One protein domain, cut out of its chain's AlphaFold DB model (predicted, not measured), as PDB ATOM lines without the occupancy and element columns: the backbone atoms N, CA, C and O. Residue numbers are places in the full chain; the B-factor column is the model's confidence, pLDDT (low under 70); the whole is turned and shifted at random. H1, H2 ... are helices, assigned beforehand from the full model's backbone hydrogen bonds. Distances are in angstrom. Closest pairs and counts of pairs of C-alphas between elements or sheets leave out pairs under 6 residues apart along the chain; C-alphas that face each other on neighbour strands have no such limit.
ATOM      1  N   ASP A   2     278.471 237.308 155.771       39.38
ATOM      2  CA  ASP A   2     278.179 238.281 156.849       39.38
ATOM      3  C   ASP A   2     276.675 238.322 157.158       39.38
ATOM      4  O   ASP A   2     275.897 238.947 156.447       39.38
ATOM      5  N   SER A   3     276.309 237.571 158.204       46.75
ATOM      6  CA  SER A   3     275.050 237.590 158.970       46.75
ATOM      7  C   SER A   3     273.821 238.247 158.319       46.75
ATOM      8  O   SER A   3     273.571 239.439 158.501       46.75
ATOM      9  N   THR A   4     272.960 237.429 157.712       57.72
ATOM     10  CA  THR A   4     271.565 237.774 157.386       57.72
ATOM     11  C   THR A   4     270.693 237.839 158.650       57.72
ATOM     12  O   THR A   4     269.791 237.029 158.841       57.72
ATOM     13  N   HIS A   5     270.990 238.777 159.551       70.81
ATOM     14  CA  HIS A   5     270.179 239.031 160.740       70.81
ATOM     15  C   HIS A   5     269.025 239.978 160.381       70.81
ATOM     16  O   HIS A   5     269.259 241.062 159.848       70.81
ATOM     17  N   PHE A   6     267.783 239.586 160.670       83.31
ATOM     18  CA  PHE A   6     266.639 240.495 160.568       83.31
ATOM     19  C   PHE A   6     266.721 241.591 161.647       83.31
ATOM     20  O   PHE A   6     267.339 241.365 162.693       83.31
ATOM     21  N   PRO A   7     266.144 242.788 161.430       87.88
ATOM     22  CA  PRO A   7     266.065 243.791 162.486       87.88
ATOM     23  C   PRO A   7     265.167 243.275 163.627       87.88
ATOM     24  O   PRO A   7     264.210 242.547 163.357       87.88
ATOM     25  N   PRO A   8     265.455 243.636 164.889       89.00
ATOM     26  CA  PRO A   8     264.695 243.148 166.032       89.00
ATOM     27  C   PRO A   8     263.241 243.633 165.998       89.00
ATOM     28  O   PRO A   8     262.948 244.754 165.570       89.00
ATOM     29  N   PHE A   9     262.327 242.810 166.505       91.12
ATOM     30  CA  PHE A   9     260.933 243.190 166.692       91.12
ATOM     31  C   PHE A   9     260.813 244.290 167.754       91.12
ATOM     32  O   PHE A   9     261.175 244.100 168.917       91.12
ATOM     33  N   ALA A  10     260.221 245.425 167.381       90.50
ATOM     34  CA  ALA A  10     259.734 246.389 168.359       90.50
ATOM     35  C   ALA A  10     258.593 245.753 169.183       90.50
ATOM     36  O   ALA A  10     257.701 245.141 168.580       90.50
ATOM     37  N   PRO A  11     258.580 245.885 170.526       89.88
ATOM     38  CA  PRO A  11     257.509 245.350 171.360       89.88
ATOM     39  C   PRO A  11     256.166 245.993 171.003       89.88
ATOM     40  O   PRO A  11     256.105 247.135 170.541       89.88
ATOM     41  N   PHE A  12     255.075 245.262 171.218       91.38
ATOM     42  CA  PHE A  12     253.745 245.767 170.904       91.38
ATOM     43  C   PHE A  12     253.347 246.868 171.911       91.38
ATOM     44  O   PHE A  12     253.500 246.655 173.118       91.38
ATOM     45  N   PRO A  13     252.865 248.042 171.458       89.56
ATOM     46  CA  PRO A  13     252.532 249.154 172.339       89.56
ATOM     47  C   PRO A  13     251.320 248.820 173.206       89.56
ATOM     48  O   PRO A  13     250.388 248.145 172.763       89.56
ATOM     49  N   THR A  14     251.304 249.343 174.433       88.06
ATOM     50  CA  THR A  14     250.127 249.216 175.299       88.06
ATOM     51  C   THR A  14     248.955 250.025 174.753       88.06
ATOM     52  O   THR A  14     249.153 250.987 174.006       88.06
ATOM     53  N   ALA A  15     247.725 249.679 175.143       83.06
ATOM     54  CA  ALA A  15     246.525 250.374 174.658       83.06
ATOM     55  C   ALA A  15     246.602 251.914 174.791       83.06
ATOM     56  O   ALA A  15     246.300 252.625 173.835       83.06
ATOM     57  N   ALA A  16     247.119 252.424 175.916       83.38
ATOM     58  CA  ALA A  16     247.309 253.861 176.144       83.38
ATOM     59  C   ALA A  16     248.364 254.512 175.223       83.38
ATOM     60  O   ALA A  16     248.246 255.687 174.892       83.38
ATOM     61  N   TRP A  17     249.384 253.769 174.779       82.75
ATOM     62  CA  TRP A  17     250.326 254.255 173.759       82.75
ATOM     63  C   TRP A  17     249.720 254.208 172.357       82.75
ATOM     64  O   TRP A  17     249.999 255.082 171.542       82.75
ATOM     65  N   LYS A  18     248.853 253.229 172.075       82.62
ATOM     66  CA  LYS A  18     248.139 253.145 170.797       82.62
ATOM     67  C   LYS A  18     247.195 254.338 170.580       82.62
ATOM     68  O   LYS A  18     247.052 254.789 169.450       82.62
ATOM     69  N   GLU A  19     246.590 254.874 171.639       84.00
ATOM     70  CA  GLU A  19     245.755 256.090 171.584       84.00
ATOM     71  C   GLU A  19     246.543 257.371 171.246       84.00
ATOM     72  O   GLU A  19     245.945 258.356 170.817       84.00
ATOM     73  N   LEU A  20     247.874 257.359 171.396       87.81
ATOM     74  CA  LEU A  20     248.763 258.481 171.069       87.81
ATOM     75  C   LEU A  20     249.354 258.408 169.647       87.81
ATOM     76  O   LEU A  20     249.947 259.387 169.196       87.81
ATOM     77  N   LEU A  21     249.219 257.274 168.951       87.38
ATOM     78  CA  LEU A  21     249.731 257.081 167.590       87.38
ATOM     79  C   LEU A  21     248.726 257.573 166.544       87.38
ATOM     80  O   LEU A  21     247.524 257.318 166.649       87.38
ATOM     81  N   SER A  22     249.217 258.205 165.478       88.62
ATOM     82  CA  SER A  22     248.379 258.490 164.313       88.62
ATOM     83  C   SER A  22     247.976 257.204 163.578       88.62
ATOM     84  O   SER A  22     248.617 256.155 163.680       88.62
ATOM     85  N   ILE A  23     246.905 257.293 162.784       85.44
ATOM     86  CA  ILE A  23     246.400 256.174 161.973       85.44
ATOM     87  C   ILE A  23     247.478 255.670 160.997       85.44
ATOM     88  O   ILE A  23     247.585 254.464 160.770       85.44
ATOM     89  N   ASP A  24     248.303 256.568 160.458       87.62
ATOM     90  CA  ASP A  24     249.344 256.226 159.489       87.62
ATOM     91  C   ASP A  24     250.574 255.596 160.153       87.62
ATOM     92  O   ASP A  24     251.070 254.584 159.660       87.62
ATOM     93  N   GLU A  25     251.009 256.097 161.316       90.25
ATOM     94  CA  GLU A  25     252.048 255.440 162.129       90.25
ATOM     95  C   GLU A  25     251.601 254.046 162.588       90.25
ATOM     96  O   GLU A  25     252.383 253.093 162.551       90.25
ATOM     97  N   TRP A  26     250.328 253.893 162.965       90.38
ATOM     98  CA  TRP A  26     249.743 252.601 163.322       90.38
ATOM     99  C   TRP A  26     249.740 251.623 162.139       90.38
ATOM    100  O   TRP A  26     250.183 250.482 162.276       90.38
ATOM    101  N   ASN A  27     249.302 252.066 160.957       90.38
ATOM    102  CA  ASN A  27     249.310 251.249 159.741       90.38
ATOM    103  C   ASN A  27     250.737 250.880 159.295       90.38
ATOM    104  O   ASN A  27     250.972 249.735 158.901       90.38
ATOM    105  N   ALA A  28     251.695 251.805 159.404       90.75
ATOM    106  CA  ALA A  28     253.111 251.539 159.155       90.75
ATOM    107  C   ALA A  28     253.687 250.513 160.149       90.75
ATOM    108  O   ALA A  28     254.367 249.576 159.730       90.75
ATOM    109  N   SER A  29     253.352 250.626 161.438       90.75
ATOM    110  CA  SER A  29     253.777 249.673 162.475       90.75
ATOM    111  C   SER A  29     253.210 248.273 162.224       90.75
ATOM    112  O   SER A  29     253.957 247.293 162.247       90.75
ATOM    113  N   LEU A  30     251.916 248.171 161.883       91.38
ATOM    114  CA  LEU A  30     251.306 246.910 161.449       91.38
ATOM    115  C   LEU A  30     252.044 246.322 160.239       91.38
ATOM    116  O   LEU A  30     252.379 245.140 160.250       91.38
ATOM    117  N   GLY A  31     252.338 247.137 159.220       92.12
ATOM    118  CA  GLY A  31     253.088 246.709 158.037       92.12
ATOM    119  C   GLY A  31     254.489 246.181 158.364       92.12
ATOM    120  O   GLY A  31     254.893 245.150 157.825       92.12
ATOM    121  N   ALA A  32     255.202 246.832 159.288       93.31
ATOM    122  CA  ALA A  32     256.517 246.403 159.753       93.31
ATOM    123  C   ALA A  32     256.456 245.060 160.504       93.31
ATOM    124  O   ALA A  32     257.178 244.131 160.140       93.31
ATOM    125  N   TRP A  33     255.561 244.910 161.491       94.62
ATOM    126  CA  TRP A  33     255.412 243.648 162.231       94.62
ATOM    127  C   TRP A  33     254.984 242.481 161.331       94.62
ATOM    128  O   TRP A  33     255.500 241.379 161.502       94.62
ATOM    129  N   ILE A  34     254.088 242.708 160.359       94.88
ATOM    130  CA  ILE A  34     253.699 241.683 159.373       94.88
ATOM    131  C   ILE A  34     254.905 241.294 158.516       94.88
ATOM    132  O   ILE A  34     255.214 240.111 158.423       94.88
ATOM    133  N   SER A  35     255.629 242.270 157.959       94.19
ATOM    134  CA  SER A  35     256.791 242.009 157.094       94.19
ATOM    135  C   SER A  35     257.871 241.188 157.807       94.19
ATOM    136  O   SER A  35     258.448 240.279 157.213       94.19
ATOM    137  N   LEU A  36     258.121 241.461 159.094       93.12
ATOM    138  CA  LEU A  36     259.061 240.684 159.906       93.12
ATOM    139  C   LEU A  36     258.506 239.303 160.278       93.12
ATOM    140  O   LEU A  36     259.225 238.311 160.164       93.12
ATOM    141  N   ALA A  37     257.233 239.197 160.665       93.56
ATOM    142  CA  ALA A  37     256.613 237.907 160.964       93.56
ATOM    143  C   ALA A  37     256.608 236.976 159.736       93.56
ATOM    144  O   ALA A  37     256.999 235.815 159.851       93.56
ATOM    145  N   GLU A  38     256.246 237.483 158.552       94.19
ATOM    146  CA  GLU A  38     256.305 236.736 157.290       94.19
ATOM    147  C   GLU A  38     257.749 236.367 156.910       94.19
ATOM    148  O   GLU A  38     257.998 235.219 156.533       94.19
ATOM    149  N   ALA A  39     258.722 237.270 157.087       91.44
ATOM    150  CA  ALA A  39     260.135 236.978 156.834       91.44
ATOM    151  C   ALA A  39     260.663 235.839 157.729       91.44
ATOM    152  O   ALA A  39     261.203 234.856 157.217       91.44
ATOM    153  N   HIS A  40     260.428 235.899 159.044       90.31
ATOM    154  CA  HIS A  40     260.799 234.829 159.978       90.31
ATOM    155  C   HIS A  40     260.041 233.514 159.707       90.31
ATOM    156  O   HIS A  40     260.615 232.427 159.821       90.31
ATOM    157  N   LEU A  41     258.768 233.575 159.302       91.75
ATOM    158  CA  LEU A  41     258.003 232.389 158.906       91.75
ATOM    159  C   LEU A  41     258.554 231.731 157.633       91.75
ATOM    160  O   LEU A  41     258.592 230.499 157.579       91.75
ATOM    161  N   SER A  42     259.025 232.530 156.668       91.69
ATOM    162  CA  SER A  42     259.573 232.072 155.381       91.69
ATOM    163  C   SER A  42     260.916 231.333 155.479       91.69
ATOM    164  O   SER A  42     261.283 230.610 154.552       91.69
ATOM    165  N   LEU A  43     261.638 231.474 156.599       90.25
ATOM    166  CA  LEU A  43     262.894 230.764 156.851       90.25
ATOM    167  C   LEU A  43     262.722 229.239 156.835       90.25
ATOM    168  O   LEU A  43     261.776 228.698 157.418       90.25
ATOM    169  N   SER A  44     263.729 228.550 156.285       88.94
ATOM    170  CA  SER A  44     263.915 227.107 156.477       88.94
ATOM    171  C   SER A  44     264.021 226.776 157.971       88.94
ATOM    172  O   SER A  44     264.507 227.596 158.753       88.94
ATOM    173  N   ASP A  45     263.631 225.575 158.398       86.38
ATOM    174  CA  ASP A  45     263.698 225.203 159.821       86.38
ATOM    175  C   ASP A  45     265.141 225.206 160.368       86.38
ATOM    176  O   ASP A  45     265.375 225.496 161.544       86.38
ATOM    177  N   ALA A  46     266.129 224.980 159.494       84.44
ATOM    178  CA  ALA A  46     267.552 225.051 159.816       84.44
ATOM    179  C   ALA A  46     268.071 226.488 159.999       84.44
ATOM    180  O   ALA A  46     269.104 226.673 160.633       84.44
ATOM    181  N   ASP A  47     267.393 227.502 159.460       85.75
ATOM    182  CA  ASP A  47     267.788 228.911 159.603       85.75
ATOM    183  C   ASP A  47     266.909 229.628 160.632       85.75
ATOM    184  O   ASP A  47     267.410 230.402 161.444       85.75
ATOM    185  N   PHE A  48     265.632 229.247 160.717       88.12
ATOM    186  CA  PHE A  48     264.723 229.595 161.805       88.12
ATOM    187  C   PHE A  48     265.317 229.233 163.173       88.12
ATOM    188  O   PHE A  48     265.327 230.060 164.084       88.12
ATOM    189  N   SER A  49     265.902 228.037 163.295       85.00
ATOM    190  CA  SER A  49     266.579 227.592 164.520       85.00
ATOM    191  C   SER A  49     267.911 228.295 164.812       85.00
ATOM    192  O   SER A  49     268.309 228.383 165.972       85.00
ATOM    193  N   LYS A  50     268.590 228.853 163.800       84.50
ATOM    194  CA  LYS A  50     269.822 229.645 163.990       84.50
ATOM    195  C   LYS A  50     269.552 231.113 164.307       84.50
ATOM    196  O   LYS A  50     270.369 231.716 164.995       84.50
ATOM    197  N   GLN A  51     268.469 231.675 163.770       83.38
ATOM    198  CA  GLN A  51     268.141 233.101 163.835       83.38
ATOM    199  C   GLN A  51     267.005 233.376 164.830       83.38
ATOM    200  O   GLN A  51     267.209 234.047 165.833       83.38
ATOM    201  N   THR A  52     265.815 232.808 164.612       82.94
ATOM    202  CA  THR A  52     264.604 233.154 165.388       82.94
ATOM    203  C   THR A  52     264.624 232.591 166.811       82.94
ATOM    204  O   THR A  52     264.114 233.217 167.733       82.94
ATOM    205  N   LEU A  53     265.253 231.431 167.027       82.88
ATOM    206  CA  LEU A  53     265.443 230.877 168.379       82.88
ATOM    207  C   LEU A  53     266.595 231.533 169.162       82.88
ATOM    208  O   LEU A  53     266.812 231.181 170.315       82.88
ATOM    209  N   LYS A  54     267.346 232.455 168.544       83.62
ATOM    210  CA  LYS A  54     268.397 233.246 169.208       83.62
ATOM    211  C   LYS A  54     268.031 234.718 169.371       83.62
ATOM    212  O   LYS A  54     268.668 235.415 170.149       83.62
ATOM    213  N   ASP A  55     267.025 235.178 168.639       83.88
ATOM    214  CA  ASP A  55     266.463 236.508 168.785       83.88
ATOM    215  C   ASP A  55     265.582 236.581 170.042       83.88
ATOM    216  O   ASP A  55     264.566 235.892 170.150       83.88
ATOM    217  N   GLU A  56     265.972 237.433 170.989       86.88
ATOM    218  CA  GLU A  56     265.199 237.722 172.200       86.88
ATOM    219  C   GLU A  56     264.034 238.691 171.934       86.88
ATOM    220  O   GLU A  56     263.080 238.743 172.712       86.88
ATOM    221  N   SER A  57     264.054 239.437 170.823       91.12
ATOM    222  CA  SER A  57     263.014 240.424 170.514       91.12
ATOM    223  C   SER A  57     261.707 239.779 170.040       91.12
ATOM    224  O   SER A  57     260.641 240.164 170.521       91.12
ATOM    225  N   ALA A  58     261.756 238.739 169.197       90.12
ATOM    226  CA  ALA A  58     260.577 237.976 168.777       90.12
ATOM    227  C   ALA A  58     259.700 237.459 169.946       90.12
ATOM    228  O   ALA A  58     258.494 237.735 169.935       90.12
ATOM    229  N   PRO A  59     260.218 236.751 170.976       91.56
ATOM    230  CA  PRO A  59     259.392 236.317 172.103       91.56
ATOM    231  C   PRO A  59     258.900 237.482 172.981       91.56
ATOM    232  O   PRO A  59     257.798 237.389 173.517       91.56
ATOM    233  N   LEU A  60     259.644 238.591 173.101       92.19
ATOM    234  CA  LEU A  60     259.191 239.791 173.828       92.19
ATOM    235  C   LEU A  60     258.050 240.521 173.095       92.19
ATOM    236  O   LEU A  60     257.070 240.940 173.721       92.19
ATOM    237  N   PHE A  61     258.129 240.622 171.767       94.75
ATOM    238  CA  PHE A  61     257.047 241.126 170.924       94.75
ATOM    239  C   PHE A  61     255.808 240.232 171.007       94.75
ATOM    240  O   PHE A  61     254.717 240.731 171.271       94.75
ATOM    241  N   LEU A  62     255.959 238.910 170.875       94.88
ATOM    242  CA  LEU A  62     254.832 237.986 171.024       94.88
ATOM    243  C   LEU A  62     254.210 238.077 172.426       94.88
ATOM    244  O   LEU A  62     252.987 238.116 172.540       94.88
ATOM    245  N   ALA A  63     255.013 238.167 173.491       93.81
ATOM    246  CA  ALA A  63     254.500 238.273 174.856       93.81
ATOM    247  C   ALA A  63     253.725 239.576 175.114       93.81
ATOM    248  O   ALA A  63     252.659 239.536 175.732       93.81
ATOM    249  N   SER A  64     254.214 240.716 174.614       94.44
ATOM    250  CA  SER A  64     253.492 241.997 174.687       94.44
ATOM    251  C   SER A  64     252.215 241.980 173.836       94.44
ATOM    252  O   SER A  64     251.143 242.316 174.339       94.44
ATOM    253  N   PHE A  65     252.290 241.479 172.599       94.56
ATOM    254  CA  PHE A  65     251.150 241.339 171.689       94.56
ATOM    255  C   PHE A  65     250.023 240.487 172.293       94.56
ATOM    256  O   PHE A  65     248.886 240.951 172.385       94.56
ATOM    257  N   MET A  66     250.316 239.264 172.763       94.62
ATOM    258  CA  MET A  66     249.277 238.398 173.341       94.62
ATOM    259  C   MET A  66     248.661 239.016 174.599       94.62
ATOM    260  O   MET A  66     247.450 238.926 174.771       94.62
ATOM    261  N   ARG A  67     249.460 239.667 175.455       93.25
ATOM    262  CA  ARG A  67     248.992 240.278 176.709       93.25
ATOM    263  C   ARG A  67     248.036 241.451 176.483       93.25
ATOM    264  O   ARG A  67     247.008 241.532 177.160       93.25
ATOM    265  N   GLU A  68     248.345 242.346 175.547       92.62
ATOM    266  CA  GLU A  68     247.490 243.501 175.248       92.62
ATOM    267  C   GLU A  68     246.202 243.067 174.531       92.62
ATOM    268  O   GLU A  68     245.111 243.484 174.922       92.62
ATOM    269  N   LEU A  69     246.290 242.146 173.559       92.69
ATOM    270  CA  LEU A  69     245.110 241.563 172.905       92.69
ATOM    271  C   LEU A  69     244.250 240.729 173.864       92.69
ATOM    272  O   LEU A  69     243.026 240.738 173.747       92.69
ATOM    273  N   ALA A  70     244.857 240.011 174.811       91.31
ATOM    274  CA  ALA A  70     244.122 239.316 175.859       91.31
ATOM    275  C   ALA A  70     243.386 240.324 176.750       91.31
ATOM    276  O   ALA A  70     242.210 240.130 177.041       91.31
ATOM    277  N   SER A  71     244.041 241.414 177.150       89.69
ATOM    278  CA  SER A  71     243.471 242.403 178.075       89.69
ATOM    279  C   SER A  71     242.351 243.237 177.438       89.69
ATOM    280  O   SER A  71     241.284 243.366 178.038       89.69
ATOM    281  N   HIS A  72     242.556 243.741 176.215       85.69
ATOM    282  CA  HIS A  72     241.664 244.697 175.536       85.69
ATOM    283  C   HIS A  72     240.843 244.101 174.375       85.69
ATOM    284  O   HIS A  72     239.964 244.767 173.831       85.69
ATOM    285  N   GLY A  73     241.091 242.844 173.999       85.31
ATOM    286  CA  GLY A  73     240.418 242.166 172.890       85.31
ATOM    287  C   GLY A  73     240.985 242.510 171.507       85.31
ATOM    288  O   GLY A  73     241.743 243.461 171.317       85.31
ATOM    289  N   SER A  74     240.577 241.741 170.494       83.62
ATOM    290  CA  SER A  74     241.016 241.918 169.098       83.62
ATOM    291  C   SER A  74     240.584 243.251 168.471       83.62
ATOM    292  O   SER A  74     241.201 243.694 167.501       83.62
ATOM    293  N   ALA A  75     239.592 243.935 169.054       81.94
ATOM    294  CA  ALA A  75     239.210 245.301 168.697       81.94
ATOM    295  C   ALA A  75     240.389 246.292 168.783       81.94
ATOM    296  O   ALA A  75     240.432 247.247 168.007       81.94
ATOM    297  N   LEU A  76     241.389 246.024 169.637       84.19
ATOM    298  CA  LEU A  76     242.605 246.832 169.742       84.19
ATOM    299  C   LEU A  76     243.365 246.938 168.406       84.19
ATOM    300  O   LEU A  76     243.937 247.990 168.125       84.19
ATOM    301  N   LEU A  77     243.320 245.914 167.543       82.06
ATOM    302  CA  LEU A  77     243.950 245.958 166.215       82.06
ATOM    303  C   LEU A  77     243.087 246.638 165.135       82.06
ATOM    304  O   LEU A  77     243.617 247.098 164.122       82.06
ATOM    305  N   GLY A  78     241.773 246.727 165.353       81.38
ATOM    306  CA  GLY A  78     240.794 247.166 164.359       81.38
ATOM    307  C   GLY A  78     240.367 246.064 163.376       81.38
ATOM    308  O   GLY A  78     240.888 244.953 163.361       81.38
ATOM    309  N   SER A  79     239.388 246.376 162.524       80.88
ATOM    310  CA  SER A  79     238.758 245.429 161.585       80.88
ATOM    311  C   SER A  79     239.505 245.246 160.250       80.88
ATOM    312  O   SER A  79     239.006 244.558 159.348       80.88
ATOM    313  N   SER A  80     240.684 245.861 160.110       85.25
ATOM    314  CA  SER A  80     241.453 245.949 158.865       85.25
ATOM    315  C   SER A  80     242.008 244.592 158.402       85.25
ATOM    316  O   SER A  80     242.080 243.620 159.157       85.25
ATOM    317  N   ASN A  81     242.407 244.501 157.132       87.44
ATOM    318  CA  ASN A  81     243.048 243.288 156.619       87.44
ATOM    319  C   ASN A  81     244.465 243.072 157.198       87.44
ATOM    320  O   ASN A  81     244.730 241.942 157.608       87.44
ATOM    321  N   PRO A  82     245.328 244.101 157.357       87.81
ATOM    322  CA  PRO A  82     246.588 243.969 158.094       87.81
ATOM    323  C   PRO A  82     246.412 243.430 159.522       87.81
ATOM    324  O   PRO A  82     247.127 242.514 159.912       87.81
ATOM    325  N   ALA A  83     245.406 243.893 160.275       88.38
ATOM    326  CA  ALA A  83     245.111 243.371 161.615       88.38
ATOM    327  C   ALA A  83     244.837 241.851 161.623       88.38
ATOM    328  O   ALA A  83     245.319 241.125 162.494       88.38
ATOM    329  N   LYS A  84     244.095 241.352 160.625       90.94
ATOM    330  CA  LYS A  84     243.781 239.919 160.462       90.94
ATOM    331  C   LYS A  84     244.990 239.095 160.015       90.94
ATOM    332  O   LYS A  84     245.100 237.938 160.418       90.94
ATOM    333  N   LEU A  85     245.878 239.675 159.203       93.19
ATOM    334  CA  LEU A  85     247.150 239.052 158.828       93.19
ATOM    335  C   LEU A  85     248.060 238.939 160.053       93.19
ATOM    336  O   LEU A  85     248.411 237.828 160.428       93.19
ATOM    337  N   LEU A  86     248.300 240.033 160.783       93.94
ATOM    338  CA  LEU A  86     249.137 240.012 161.985       93.94
ATOM    339  C   LEU A  86     248.646 238.988 163.029       93.94
ATOM    340  O   LEU A  86     249.447 238.227 163.558       93.94
ATOM    341  N   LEU A  87     247.331 238.871 163.255       93.31
ATOM    342  CA  LEU A  87     246.742 237.804 164.085       93.31
ATOM    343  C   LEU A  87     247.066 236.383 163.588       93.31
ATOM    344  O   LEU A  87     247.352 235.490 164.385       93.31
ATOM    345  N   LYS A  88     247.001 236.141 162.274       94.50
ATOM    346  CA  LYS A  88     247.367 234.854 161.663       94.50
ATOM    347  C   LYS A  88     248.864 234.580 161.827       94.50
ATOM    348  O   LYS A  88     249.237 233.464 162.176       94.50
ATOM    349  N   ASP A  89     249.702 235.578 161.590       94.38
ATOM    350  CA  ASP A  89     251.149 235.401 161.497       94.38
ATOM    351  C   ASP A  89     251.813 235.352 162.877       94.38
ATOM    352  O   ASP A  89     252.658 234.490 163.108       94.38
ATOM    353  N   CYS A  90     251.320 236.109 163.864       95.12
ATOM    354  CA  CYS A  90     251.675 235.916 165.272       95.12
ATOM    355  C   CYS A  90     251.246 234.535 165.801       95.12
ATOM    356  O   CYS A  90     251.996 233.928 166.571       95.12
ATOM    357  N   PHE A  91     250.092 233.992 165.383       95.50
ATOM    358  CA  PHE A  91     249.706 232.612 165.716       95.50
ATOM    359  C   PHE A  91     250.673 231.588 165.106       95.50
ATOM    360  O   PHE A  91     251.165 230.714 165.820       95.50
ATOM    361  N   LEU A  92     250.963 231.698 163.805       94.62
ATOM    362  CA  LEU A  92     251.868 230.782 163.104       94.62
ATOM    363  C   LEU A  92     253.296 230.853 163.658       94.62
ATOM    364  O   LEU A  92     253.915 229.810 163.860       94.62
ATOM    365  N   LEU A  93     253.798 232.054 163.959       93.69
ATOM    366  CA  LEU A  93     255.129 232.257 164.531       93.69
ATOM    367  C   LEU A  93     255.207 231.657 165.940       93.69
ATOM    368  O   LEU A  93     256.119 230.882 166.219       93.69
ATOM    369  N   THR A  94     254.202 231.909 166.787       94.31
ATOM    370  CA  THR A  94     254.100 231.281 168.117       94.31
ATOM    371  C   THR A  94     254.075 229.755 168.006       94.31
ATOM    372  O   THR A  94     254.814 229.077 168.713       94.31
ATOM    373  N   ALA A  95     253.289 229.195 167.081       93.12
ATOM    374  CA  ALA A  95     253.216 227.751 166.869       93.12
ATOM    375  C   ALA A  95     254.536 227.148 166.345       93.12
ATOM    376  O   ALA A  95     254.913 226.064 166.792       93.12
ATOM    377  N   LYS A  96     255.259 227.839 165.447       91.62
ATOM    378  CA  LYS A  96     256.567 227.403 164.917       91.62
ATOM    379  C   LYS A  96     257.661 227.466 165.993       91.62
ATOM    380  O   LYS A  96     258.465 226.545 166.077       91.62
ATOM    381  N   ILE A  97     257.652 228.485 166.865       91.75
ATOM    382  CA  ILE A  97     258.562 228.556 168.025       91.75
ATOM    383  C   ILE A  97     258.226 227.461 169.047       91.75
ATOM    384  O   ILE A  97     259.124 226.742 169.465       91.75
ATOM    385  N   LEU A  98     256.957 227.285 169.431       91.06
ATOM    386  CA  LEU A  98     256.552 226.289 170.436       91.06
ATOM    387  C   LEU A  98     256.739 224.833 169.973       91.06
ATOM    388  O   LEU A  98     256.970 223.961 170.804       91.06
ATOM    389  N   SER A  99     256.677 224.563 168.665       88.88
ATOM    390  CA  SER A  99     256.938 223.227 168.092       88.88
ATOM    391  C   SER A  99     258.433 222.941 167.854       88.88
ATOM    392  O   SER A  99     258.780 221.907 167.285       88.88
ATOM    393  N   SER A 100     259.317 223.867 168.232       86.81
ATOM    394  CA  SER A 100     260.771 223.756 168.089       86.81
ATOM    395  C   SER A 100     261.388 222.791 169.118       86.81
ATOM    396  O   SER A 100     260.854 222.675 170.220       86.81
ATOM    397  N   PRO A 101     262.546 222.151 168.845       80.31
ATOM    398  CA  PRO A 101     263.297 221.402 169.862       80.31
ATOM    399  C   PRO A 101     263.773 222.243 171.061       80.31
ATOM    400  O   PRO A 101     264.034 221.678 172.121       80.31
ATOM    401  N   SER A 102     263.900 223.568 170.916       80.12
ATOM    402  CA  SER A 102     264.321 224.481 171.992       80.12
ATOM    403  C   SER A 102     263.502 225.785 171.980       80.12
ATOM    404  O   SER A 102     263.955 226.792 171.423       80.12
ATOM    405  N   PRO A 103     262.273 225.784 172.529       84.94
ATOM    406  CA  PRO A 103     261.444 226.982 172.636       84.94
ATOM    407  C   PRO A 103     261.918 227.912 173.765       84.94
ATOM    408  O   PRO A 103     262.412 227.466 174.799       84.94
ATOM    409  N   HIS A 104     261.721 229.222 173.583       84.69
ATOM    410  CA  HIS A 104     262.071 230.243 174.579       84.69
ATOM    411  C   HIS A 104     261.261 230.074 175.874       84.69
ATOM    412  O   HIS A 104     260.028 230.084 175.847       84.69
ATOM    413  N   GLY A 105     261.941 229.997 177.022       84.56
ATOM    414  CA  GLY A 105     261.315 229.755 178.333       84.56
ATOM    415  C   GLY A 105     260.299 230.816 178.784       84.56
ATOM    416  O   GLY A 105     259.451 230.528 179.628       84.56
ATOM    417  N   SER A 106     260.326 232.014 178.194       88.06
ATOM    418  CA  SER A 106     259.321 233.070 178.378       88.06
ATOM    419  C   SER A 106     257.956 232.711 177.772       88.06
ATOM    420  O   SER A 106     256.924 233.033 178.360       88.06
ATOM    421  N   LEU A 107     257.934 231.989 176.646       91.25
ATOM    422  CA  LEU A 107     256.708 231.534 175.976       91.25
ATOM    423  C   LEU A 107     256.149 230.231 176.577       91.25
ATOM    424  O   LEU A 107     255.001 229.880 176.325       91.25
ATOM    425  N   LEU A 108     256.936 229.526 177.396       92.31
ATOM    426  CA  LEU A 108     256.492 228.354 178.162       92.31
ATOM    427  C   LEU A 108     255.816 228.729 179.495       92.31
ATOM    428  O   LEU A 108     255.275 227.862 180.178       92.31
TER     429      LEU A 108
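What this domain is: This is residues 2 to 108 of the 928 residues of the protein "CUE domain-containing protein" of Valsa sordida (UniProt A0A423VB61). H2, the longest helix, and H6 lie side by side, H4 crosses H6 steeply, and unnamed residues 2 to 14 run along the side between H2 and H4. Short H3 sits at one end, H1 and H5 at the other. The printed part has 107 residues, six named helices in order H1 to H6 and no named strand; it is all helix and compact, with a radius of gyration of the C-alphas of 13.8 A and spans of 38 by 30 by 20 A.

How they stand to each other: H2, residues 23 to 42, and H6, residues 81 to 98, touch, the closest C-alphas being those of Ile 34 and Leu 86, 5.5 A; their tilt of 36 degrees is only just steep. H4, residues 57 to 72, is apart from H2. Every O i to N i+4 pair is within hydrogen-bond range in these three.

Where its parts are: H2 measures 28.2 A, beginning at C-alpha 23 (246.400, 256.174, 161.973); H6 measures 25.7 A, ending at C-alpha 98 (256.552, 226.289, 170.436). H1 is residues 15 to 18, H3 45 to 51, H5 74 to 77.

The domain as a whole: The printed part has no cut. Residues 2 to 4 have pLDDT under 70.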